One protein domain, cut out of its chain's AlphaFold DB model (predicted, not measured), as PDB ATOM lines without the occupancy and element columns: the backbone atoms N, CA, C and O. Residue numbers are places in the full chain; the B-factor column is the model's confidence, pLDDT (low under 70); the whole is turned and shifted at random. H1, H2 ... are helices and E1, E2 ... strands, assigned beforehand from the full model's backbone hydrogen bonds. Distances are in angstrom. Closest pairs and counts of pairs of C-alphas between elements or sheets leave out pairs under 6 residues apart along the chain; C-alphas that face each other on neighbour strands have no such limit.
ATOM      1  N   PRO A  15     -69.965  73.012  80.023       89.00
ATOM      2  CA  PRO A  15     -69.498  73.920  81.059       89.00
ATOM      3  C   PRO A  15     -68.752  73.130  82.136       89.00
ATOM      4  O   PRO A  15     -69.166  72.039  82.539       89.00
ATOM      5  N   ARG A  16     -67.624  73.676  82.585       90.19
ATOM      6  CA  ARG A  16     -66.836  73.117  83.682       90.19
ATOM      7  C   ARG A  16     -67.189  73.860  84.953       90.19
ATOM      8  O   ARG A  16     -67.112  75.080  84.990       90.19
ATOM      9  N   PHE A  17     -67.545  73.133  85.996       91.00
ATOM     10  CA  PHE A  17     -67.827  73.718  87.298       91.00
ATOM     11  C   PHE A  17     -66.652  73.429  88.218       91.00
ATOM     12  O   PHE A  17     -66.219  72.283  88.322       91.00
ATOM     13  N   ALA A  18     -66.128  74.461  88.869       89.25
ATOM     14  CA  ALA A  18     -65.113  74.299  89.897       89.25
ATOM     15  C   ALA A  18     -65.448  75.173  91.104       89.25
ATOM     16  O   ALA A  18     -65.970  76.281  90.964       89.25
ATOM     17  N   ARG A  19     -65.156  74.663  92.301       91.50
ATOM     18  CA  ARG A  19     -65.294  75.425  93.542       91.50
ATOM     19  C   ARG A  19     -64.075  76.327  93.732       91.50
ATOM     20  O   ARG A  19     -62.942  75.860  93.655       91.50
ATOM     21  N   ARG A  20     -64.314  77.608  94.005       84.75
ATOM     22  CA  ARG A  20     -63.317  78.571  94.489       84.75
ATOM     23  C   ARG A  20     -63.791  79.100  95.839       84.75
ATOM     24  O   ARG A  20     -64.662  79.966  95.898       84.75
ATOM     25  N   GLY A  21     -63.243  78.544  96.919       88.75
ATOM     26  CA  GLY A  21     -63.722  78.808  98.278       88.75
ATOM     27  C   GLY A  21     -65.197  78.420  98.422       88.75
ATOM     28  O   GLY A  21     -65.584  77.312  98.054       88.75
ATOM     29  N   ASN A  22     -66.019  79.365  98.881       92.12
ATOM     30  CA  ASN A  22     -67.456  79.164  99.102       92.12
ATOM     31  C   ASN A  22     -68.317  79.311  97.831       92.12
ATOM     32  O   ASN A  22     -69.538  79.194  97.908       92.12
ATOM     33  N   TYR A  23     -67.712  79.556  96.663       89.69
ATOM     34  CA  TYR A  23     -68.435  79.801  95.411       89.69
ATOM     35  C   TYR A  23     -68.191  78.702  94.374       89.69
ATOM     36  O   TYR A  23     -67.087  78.169  94.252       89.69
ATOM     37  N   VAL A  24     -69.218  78.388  93.577       88.75
ATOM     38  CA  VAL A  24     -69.099  77.536  92.383       88.75
ATOM     39  C   VAL A  24     -68.980  78.439  91.163       88.75
ATOM     40  O   VAL A  24     -69.905  79.181  90.838       88.75
ATOM     41  N   GLN A  25     -67.845  78.370  90.474       88.88
ATOM     42  CA  GLN A  25     -67.626  79.103  89.236       88.88
ATOM     43  C   GLN A  25     -67.836  78.181  88.036       88.88
ATOM     44  O   GLN A  25     -67.287  77.080  87.966       88.88
ATOM     45  N   THR A  26     -68.619  78.668  87.074       89.69
ATOM     46  CA  THR A  26     -68.799  78.018  85.775       89.69
ATOM     47  C   THR A  26     -67.772  78.576  84.802       89.69
ATOM     48  O   THR A  26     -67.794  79.760  84.468       89.69
ATOM     49  N   TYR A  27     -66.864  77.725  84.351       82.19
ATOM     50  CA  TYR A  27     -65.889  78.026  83.320       82.19
ATOM     51  C   TYR A  27     -66.368  77.471  81.987       82.19
ATOM     52  O   TYR A  27     -66.697  76.293  81.843       82.19
ATOM     53  N   GLU A  28     -66.365  78.341  80.992       85.94
ATOM     54  CA  GLU A  28     -66.573  77.975  79.605       85.94
ATOM     55  C   GLU A  28     -65.219  77.890  78.901       85.94
ATOM     56  O   GLU A  28     -64.280  78.613  79.236       85.94
ATOM     57  N   ASP A  29     -65.108  76.978  77.939       90.06
ATOM     58  CA  ASP A  29     -63.921  76.894  77.097       90.06
ATOM     59  C   ASP A  29     -63.658  78.232  76.380       90.06
ATOM     60  O   ASP A  29     -64.594  78.884  75.903       90.06
ATOM     61  N   SER A  30     -62.394  78.653  76.293       91.25
ATOM     62  CA  SER A  30     -62.030  79.963  75.735       91.25
ATOM     63  C   SER A  30     -62.485  80.112  74.280       91.25
ATOM     64  O   SER A  30     -63.004  81.168  73.905       91.25
ATOM     65  N   ALA A  31     -62.398  79.043  73.482       92.50
ATOM     66  CA  ALA A  31     -62.856  79.051  72.100       92.50
ATOM     67  C   ALA A  31     -64.387  79.146  72.004       92.50
ATOM     68  O   ALA A  31     -64.914  79.734  71.059       92.50
ATOM     69  N   MET A  32     -65.122  78.592  72.973       94.25
ATOM     70  CA  MET A  32     -66.579  78.745  73.029       94.25
ATOM     71  C   MET A  32     -66.990  80.159  73.454       94.25
ATOM     72  O   MET A  32     -67.899  80.746  72.863       94.25
ATOM     73  N   ARG A  33     -66.275  80.762  74.408       93.31
ATOM     74  CA  ARG A  33     -66.500  82.163  74.789       93.31
ATOM     75  C   ARG A  33     -66.288  83.108  73.601       93.31
ATOM     76  O   ARG A  33     -67.132  83.971  73.351       93.31
ATOM     77  N   ALA A  34     -65.212  82.910  72.839       94.50
ATOM     78  CA  ALA A  34     -64.936  83.678  71.624       94.50
ATOM     79  C   ALA A  34     -66.033  83.484  70.560       94.50
ATOM     80  O   ALA A  34     -66.495  84.458  69.959       94.50
ATOM     81  N   TYR A  35     -66.512  82.249  70.380       95.44
ATOM     82  CA  TYR A  35     -67.624  81.942  69.479       95.44
ATOM     83  C   TYR A  35     -68.901  82.714  69.850       95.44
ATOM     84  O   TYR A  35     -69.452  83.431  69.013       95.44
ATOM     85  N   LYS A  36     -69.323  82.664  71.120       94.38
ATOM     86  CA  LYS A  36     -70.490  83.417  71.619       94.38
ATOM     87  C   LYS A  36     -70.335  84.926  71.442       94.38
ATOM     88  O   LYS A  36     -71.295  85.615  71.093       94.38
ATOM     89  N   GLN A  37     -69.130  85.453  71.643       95.06
ATOM     90  CA  GLN A  37     -68.852  86.870  71.424       95.06
ATOM     91  C   GLN A  37     -68.982  87.254  69.942       95.06
ATOM     92  O   GLN A  37     -69.565  88.296  69.636       95.06
ATOM     93  N   LYS A  38     -68.526  86.392  69.024       95.38
ATOM     94  CA  LYS A  38     -68.695  86.569  67.576       95.38
ATOM     95  C   LYS A  38     -70.174  86.546  67.177       95.38
ATOM     96  O   LYS A  38     -70.620  87.471  66.502       95.38
ATOM     97  N   VAL A  39     -70.952  85.570  67.662       94.81
ATOM     98  CA  VAL A  39     -72.420  85.504  67.476       94.81
ATOM     99  C   VAL A  39     -73.077  86.816  67.917       94.81
ATOM    100  O   VAL A  39     -73.800  87.445  67.144       94.81
ATOM    101  N   LYS A  40     -72.770  87.278  69.137       94.06
ATOM    102  CA  LYS A  40     -73.301  88.528  69.699       94.06
ATOM    103  C   LYS A  40     -72.942  89.746  68.846       94.06
ATOM    104  O   LYS A  40     -73.768  90.641  68.686       94.06
ATOM    105  N   ALA A  41     -71.729  89.793  68.299       94.31
ATOM    106  CA  ALA A  41     -71.302  90.873  67.418       94.31
ATOM    107  C   ALA A  41     -72.103  90.892  66.106       94.31
ATOM    108  O   ALA A  41     -72.542  91.964  65.693       94.31
ATOM    109  N   TYR A  42     -72.353  89.734  65.483       93.88
ATOM    110  CA  TYR A  42     -73.208  89.660  64.293       93.88
ATOM    111  C   TYR A  42     -74.653  90.059  64.595       93.88
ATOM    112  O   TYR A  42     -75.201  90.888  63.876       93.88
ATOM    113  N   LEU A  43     -75.230  89.568  65.695       91.31
ATOM    114  CA  LEU A  43     -76.582  89.955  66.115       91.31
ATOM    115  C   LEU A  43     -76.709  91.463  66.348       91.31
ATOM    116  O   LEU A  43     -77.691  92.076  65.957       91.31
ATOM    117  N   ARG A  44     -75.703  92.102  66.950       90.25
ATOM    118  CA  ARG A  44     -75.713  93.562  67.126       90.25
ATOM    119  C   ARG A  44     -75.664  94.310  65.795       90.25
ATOM    120  O   ARG A  44     -76.315  95.341  65.662       90.25
ATOM    121  N   LYS A  45     -74.923  93.794  64.809       90.50
ATOM    122  CA  LYS A  45     -74.849  94.389  63.465       90.50
ATOM    123  C   LYS A  45     -76.180  94.315  62.723       90.50
ATOM    124  O   LYS A  45     -76.490  95.244  61.990       90.50
ATOM    125  N   THR A  46     -76.972  93.265  62.940       89.06
ATOM    126  CA  THR A  46     -78.293  93.137  62.308       89.06
ATOM    127  C   THR A  46     -79.352  94.053  62.920       89.06
ATOM    128  O   THR A  46     -80.456  94.083  62.395       89.06
ATOM    129  N   LYS A  47     -79.034  94.781  64.009       87.50
ATOM    130  CA  LYS A  47     -79.936  95.702  64.730       87.50
ATOM    131  C   LYS A  47     -81.364  95.140  64.874       87.50
ATOM    132  O   LYS A  47     -82.310  95.762  64.399       87.50
ATOM    133  N   PRO A  48     -81.516  93.941  65.468       85.69
ATOM    134  CA  PRO A  48     -82.822  93.323  65.618       85.69
ATOM    135  C   PRO A  48     -83.713  94.197  66.497       85.69
ATOM    136  O   PRO A  48     -83.234  94.804  67.458       85.69
ATOM    137  N   GLU A  49     -85.004  94.218  66.186       87.19
ATOM    138  CA  GLU A  49     -86.000  94.820  67.065       87.19
ATOM    139  C   GLU A  49     -85.967  94.134  68.434       87.19
ATOM    140  O   GLU A  49     -85.840  92.908  68.542       87.19
ATOM    141  N   LEU A  50     -86.043  94.943  69.490       87.88
ATOM    142  CA  LEU A  50     -86.079  94.440  70.851       87.88
ATOM    143  C   LEU A  50     -87.464  93.850  71.123       87.88
ATOM    144  O   LEU A  50     -88.473  94.536  71.009       87.88
ATOM    145  N   ILE A  51     -87.506  92.579  71.514       89.38
ATOM    146  CA  ILE A  51     -88.742  91.936  71.959       89.38
ATOM    147  C   ILE A  51     -88.839  92.134  73.473       89.38
ATOM    148  O   ILE A  51     -88.162  91.441  74.231       89.38
ATOM    149  N   GLU A  52     -89.628  93.114  73.913       90.06
ATOM    150  CA  GLU A  52     -89.692  93.512  75.329       90.06
ATOM    151  C   GLU A  52     -90.554  92.583  76.193       90.06
ATOM    152  O   GLU A  52     -90.240  92.359  77.363       90.06
ATOM    153  N   LYS A  53     -91.660  92.060  75.647       94.38
ATOM    154  CA  LYS A  53     -92.646  91.244  76.376       94.38
ATOM    155  C   LYS A  53     -93.303  90.218  75.451       94.38
ATOM    156  O   LYS A  53     -93.342  90.403  74.237       94.38
ATOM    157  N   GLY A  54     -93.879  89.178  76.052       94.06
ATOM    158  CA  GLY A  54     -94.661  88.149  75.360       94.06
ATOM    159  C   GLY A  54     -93.889  86.858  75.087       94.06
ATOM    160  O   GLY A  54     -92.668  86.790  75.225       94.06
ATOM    161  N   ALA A  55     -94.627  85.807  74.729       94.25
ATOM    162  CA  ALA A  55     -94.035  84.546  74.308       94.25
ATOM    163  C   ALA A  55     -93.381  84.710  72.932       94.25
ATOM    164  O   ALA A  55     -93.940  85.346  72.038       94.25
ATOM    165  N   ILE A  56     -92.208  84.105  72.760       92.69
ATOM    166  CA  ILE A  56     -91.519  84.063  71.473       92.69
ATOM    167  C   ILE A  56     -91.493  82.639  70.945       92.69
ATOM    168  O   ILE A  56     -91.332  81.676  71.694       92.69
ATOM    169  N   PHE A  57     -91.600  82.526  69.631       93.00
ATOM    170  CA  PHE A  57     -91.406  81.286  68.908       93.00
ATOM    171  C   PHE A  57     -90.365  81.524  67.819       93.00
ATOM    172  O   PHE A  57     -90.393  82.553  67.138       93.00
ATOM    173  N   THR A  58     -89.416  80.603  67.678       92.00
ATOM    174  CA  THR A  58     -88.337  80.729  66.698       92.00
ATOM    175  C   THR A  58     -88.105  79.403  65.988       92.00
ATOM    176  O   THR A  58     -88.164  78.335  66.591       92.00
ATOM    177  N   HIS A  59     -87.820  79.488  64.691       95.81
ATOM    178  CA  HIS A  59     -87.256  78.391  63.919       95.81
ATOM    179  C   HIS A  59     -85.774  78.668  63.707       95.81
ATOM    180  O   HIS A  59     -85.396  79.770  63.300       95.81
ATOM    181  N   ILE A  60     -84.941  77.670  63.982       93.50
ATOM    182  CA  ILE A  60     -83.491  77.766  63.833       93.50
ATOM    183  C   ILE A  60     -83.046  76.670  62.874       93.50
ATOM    184  O   ILE A  60     -83.269  75.490  63.131       93.50
ATOM    185  N   THR A  61     -82.385  77.071  61.792       94.31
ATOM    186  CA  THR A  61     -81.821  76.156  60.797       94.31
ATOM    187  C   THR A  61     -80.305  76.282  60.809       94.31
ATOM    188  O   THR A  61     -79.766  77.381  60.662       94.31
ATOM    189  N   PHE A  62     -79.615  75.156  60.979       92.06
ATOM    190  CA  PHE A  62     -78.159  75.085  60.925       92.06
ATOM    191  C   PHE A  62     -77.717  74.534  59.574       92.06
ATOM    192  O   PHE A  62     -78.116  73.437  59.192       92.06
ATOM    193  N   TYR A  63     -76.857  75.274  58.882       90.81
ATOM    194  CA  TYR A  63     -76.196  74.798  57.673       90.81
ATOM    195  C   TYR A  63     -74.823  74.257  58.065       90.81
ATOM    196  O   TYR A  63     -73.940  75.020  58.456       90.81
ATOM    197  N   ILE A  64     -74.674  72.934  58.015       88.38
ATOM    198  CA  ILE A  64     -73.425  72.225  58.306       88.38
ATOM    199  C   ILE A  64     -72.980  71.433  57.087       88.38
ATOM    200  O   ILE A  64     -73.806  70.971  56.303       88.38
ATOM    201  N   ALA A  65     -71.668  71.251  56.946       84.94
ATOM    202  CA  ALA A  65     -71.147  70.312  55.967       84.94
ATOM    203  C   ALA A  65     -71.663  68.902  56.280       84.94
ATOM    204  O   ALA A  65     -71.727  68.496  57.447       84.94
ATOM    205  N   ALA A  66     -72.009  68.149  55.235       83.25
ATOM    206  CA  ALA A  66     -72.460  66.779  55.399       83.25
ATOM    207  C   ALA A  66     -71.377  65.955  56.129       83.25
ATOM    208  O   ALA A  66     -70.197  66.008  55.757       83.25
ATOM    209  N   PRO A  67     -71.736  65.190  57.175       82.00
ATOM    210  CA  PRO A  67     -70.773  64.379  57.900       82.00
ATOM    211  C   PRO A  67     -70.130  63.346  56.971       82.00
ATOM    212  O   PRO A  67     -70.785  62.729  56.126       82.00
ATOM    213  N   LYS A  68     -68.828  63.104  57.165       77.88
ATOM    214  CA  LYS A  68     -68.034  62.186  56.327       77.88
ATOM    215  C   LYS A  68     -68.636  60.779  56.238       77.88
ATOM    216  O   LYS A  68     -68.501  60.128  55.210       77.88
ATOM    217  N   SER A  69     -69.325  60.327  57.283       75.38
ATOM    218  CA  SER A  69     -70.016  59.033  57.324       75.38
ATOM    219  C   SER A  69     -71.157  58.915  56.306       75.38
ATOM    220  O   SER A  69     -71.385  57.827  55.774       75.38
ATOM    221  N   LEU A  70     -71.843  60.018  55.994       68.81
ATOM    222  CA  LEU A  70     -72.842  60.077  54.922       68.81
ATOM    223  C   LEU A  70     -72.168  60.166  53.550       68.81
ATOM    224  O   LEU A  70     -72.607  59.542  52.593       68.81
ATOM    225  N   LEU A  71     -71.021  60.837  53.469       68.81
ATOM    226  CA  LEU A  71     -70.248  60.965  52.233       68.81
ATOM    227  C   LEU A  71     -69.370  59.740  51.919       68.81
ATOM    228  O   LEU A  71     -68.723  59.702  50.873       68.81
ATOM    229  N   SER A  72     -69.310  58.731  52.789       67.50
ATOM    230  CA  SER A  72     -68.369  57.611  52.647       67.50
ATOM    231  C   SER A  72     -68.771  56.586  51.583       67.50
ATOM    232  O   SER A  72     -67.927  55.802  51.157       67.50
ATOM    233  N   SER A  73     -70.034  56.554  51.150       71.12
ATOM    234  CA  SER A  73     -70.518  55.564  50.178       71.12
ATOM    235  C   SER A  73     -71.261  56.237  49.029       71.12
ATOM    236  O   SER A  73     -72.018  57.179  49.252       71.12
ATOM    237  N   LYS A  74     -71.075  55.734  47.802       64.06
ATOM    238  CA  LYS A  74     -71.688  56.290  46.582       64.06
ATOM    239  C   LYS A  74     -73.224  56.338  46.661       64.06
ATOM    240  O   LYS A  74     -73.811  57.311  46.213       64.06
ATOM    241  N   LYS A  75     -73.850  55.335  47.298       61.78
ATOM    242  CA  LYS A  75     -75.306  55.269  47.537       61.78
ATOM    243  C   LYS A  75     -75.802  56.391  48.460       61.78
ATOM    244  O   LYS A  75     -76.723  57.099  48.094       61.78
ATOM    245  N   LYS A  76     -75.126  56.614  49.594       61.62
ATOM    246  CA  LYS A  76     -75.495  57.677  50.549       61.62
ATOM    247  C   LYS A  76     -75.253  59.097  50.020       61.62
ATOM    248  O   LYS A  76     -75.902  60.021  50.479       61.62
ATOM    249  N   ARG A  77     -74.334  59.290  49.062       61.47
ATOM    250  CA  ARG A  77     -74.127  60.602  48.414       61.47
ATOM    251  C   ARG A  77     -75.330  61.021  47.564       61.47
ATOM    252  O   ARG A  77     -75.741  62.167  47.660       61.47
ATOM    253  N   LEU A  78     -75.901  60.086  46.799       61.00
ATOM    254  CA  LEU A  78     -77.081  60.322  45.953       61.00
ATOM    255  C   LEU A  78     -78.335  60.688  46.768       61.00
ATOM    256  O   LEU A  78     -79.186  61.406  46.270       61.00
ATOM    257  N   GLU A  79     -78.435  60.235  48.021       62.00
ATOM    258  CA  GLU A  79     -79.523  60.594  48.949       62.00
ATOM    259  C   GLU A  79     -79.375  62.004  49.554       62.00
ATOM    260  O   GLU A  79     -80.345  62.543  50.070       62.00
ATOM    261  N   VAL A  80     -78.172  62.592  49.524       61.06
ATOM    262  CA  VAL A  80     -77.894  63.941  50.062       61.06
ATOM    263  C   VAL A  80     -78.089  65.036  49.002       61.06
ATOM    264  O   VAL A  80     -78.259  66.197  49.360       61.06
TER     265      VAL A  80
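This is residues 15 to 80 of the 82 residues of the protein "Crossover junction endodeoxyribonuclease RusA" of Enterococcus faecalis DAPTO 512 (UniProt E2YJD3). A two-stranded hairpin, E1 and E2, leads into the long helix H1, which turns off at its end to make an L; a long open stretch, residues 46 to 67, then runs to a small head of two short helices, H2 and H3, at the far end. The model is open, with no core joining the two ends, and residues 33 to 65 stand free. The printed part has 66 residues, with two named strands followed by three named helices in the order E1, E2, H1, H2, H3; the sheet, E1 - E2, is antiparallel and the class is mixed, helices and strands. The whole is extended, with a radius of gyration of the C-alphas of 19.8 A, and only just elongated, spanning 56 by 37 by 24 A.

E1, residues 16 to 20, and E2, residues 23 to 27, form a hairpin with an angle of 148 degrees between their directions. The C-alphas of Phe 17 and Thr 26 face each other at 4.7 A. N 18 and O 25 are within hydrogen-bond range at 3.0 A, as are N 27 and O 16 at 2.7 A. H1, residues 30 to 45, follows E2 after a tight link, and it is apart from E1. H2, residues 68 to 71, is apart from H1. H3, residues 74 to 78, and H2 only just touch, only at the corner by their link, with 3 pairs of C-alphas within 8 A; the closest C-alphas are those of Leu 71 and Arg 77, 5.5 A. In H1 every O i to N i+4 pair is within hydrogen-bond range; H3 has 0 of 1 such pairs but 1 of 2 O i to N i+3 pairs, and H2 is too short for an i+4 pair.

E1 begins at C-alpha 16, (-66.836, 73.117, 83.682), and is 12.6 A long; E2 is 12.5 A long. H1 measures 22.9 A, from C-alpha 30 to C-alpha 45 at (-74.849, 94.389, 63.465). H2 is 4.8 A long, and H3 is 6.8 A long, ending at C-alpha 78, (-77.081, 60.322, 45.953).

The C-alphas farthest apart, those of Asn 22 and Lys 74, are 57.4 A apart. The printed part has no cut, and its long link is H1 to H2, 22 residues. The mean pLDDT of the printed part is 85.9; residues 70 to 72 and 74 to 80 are under 70.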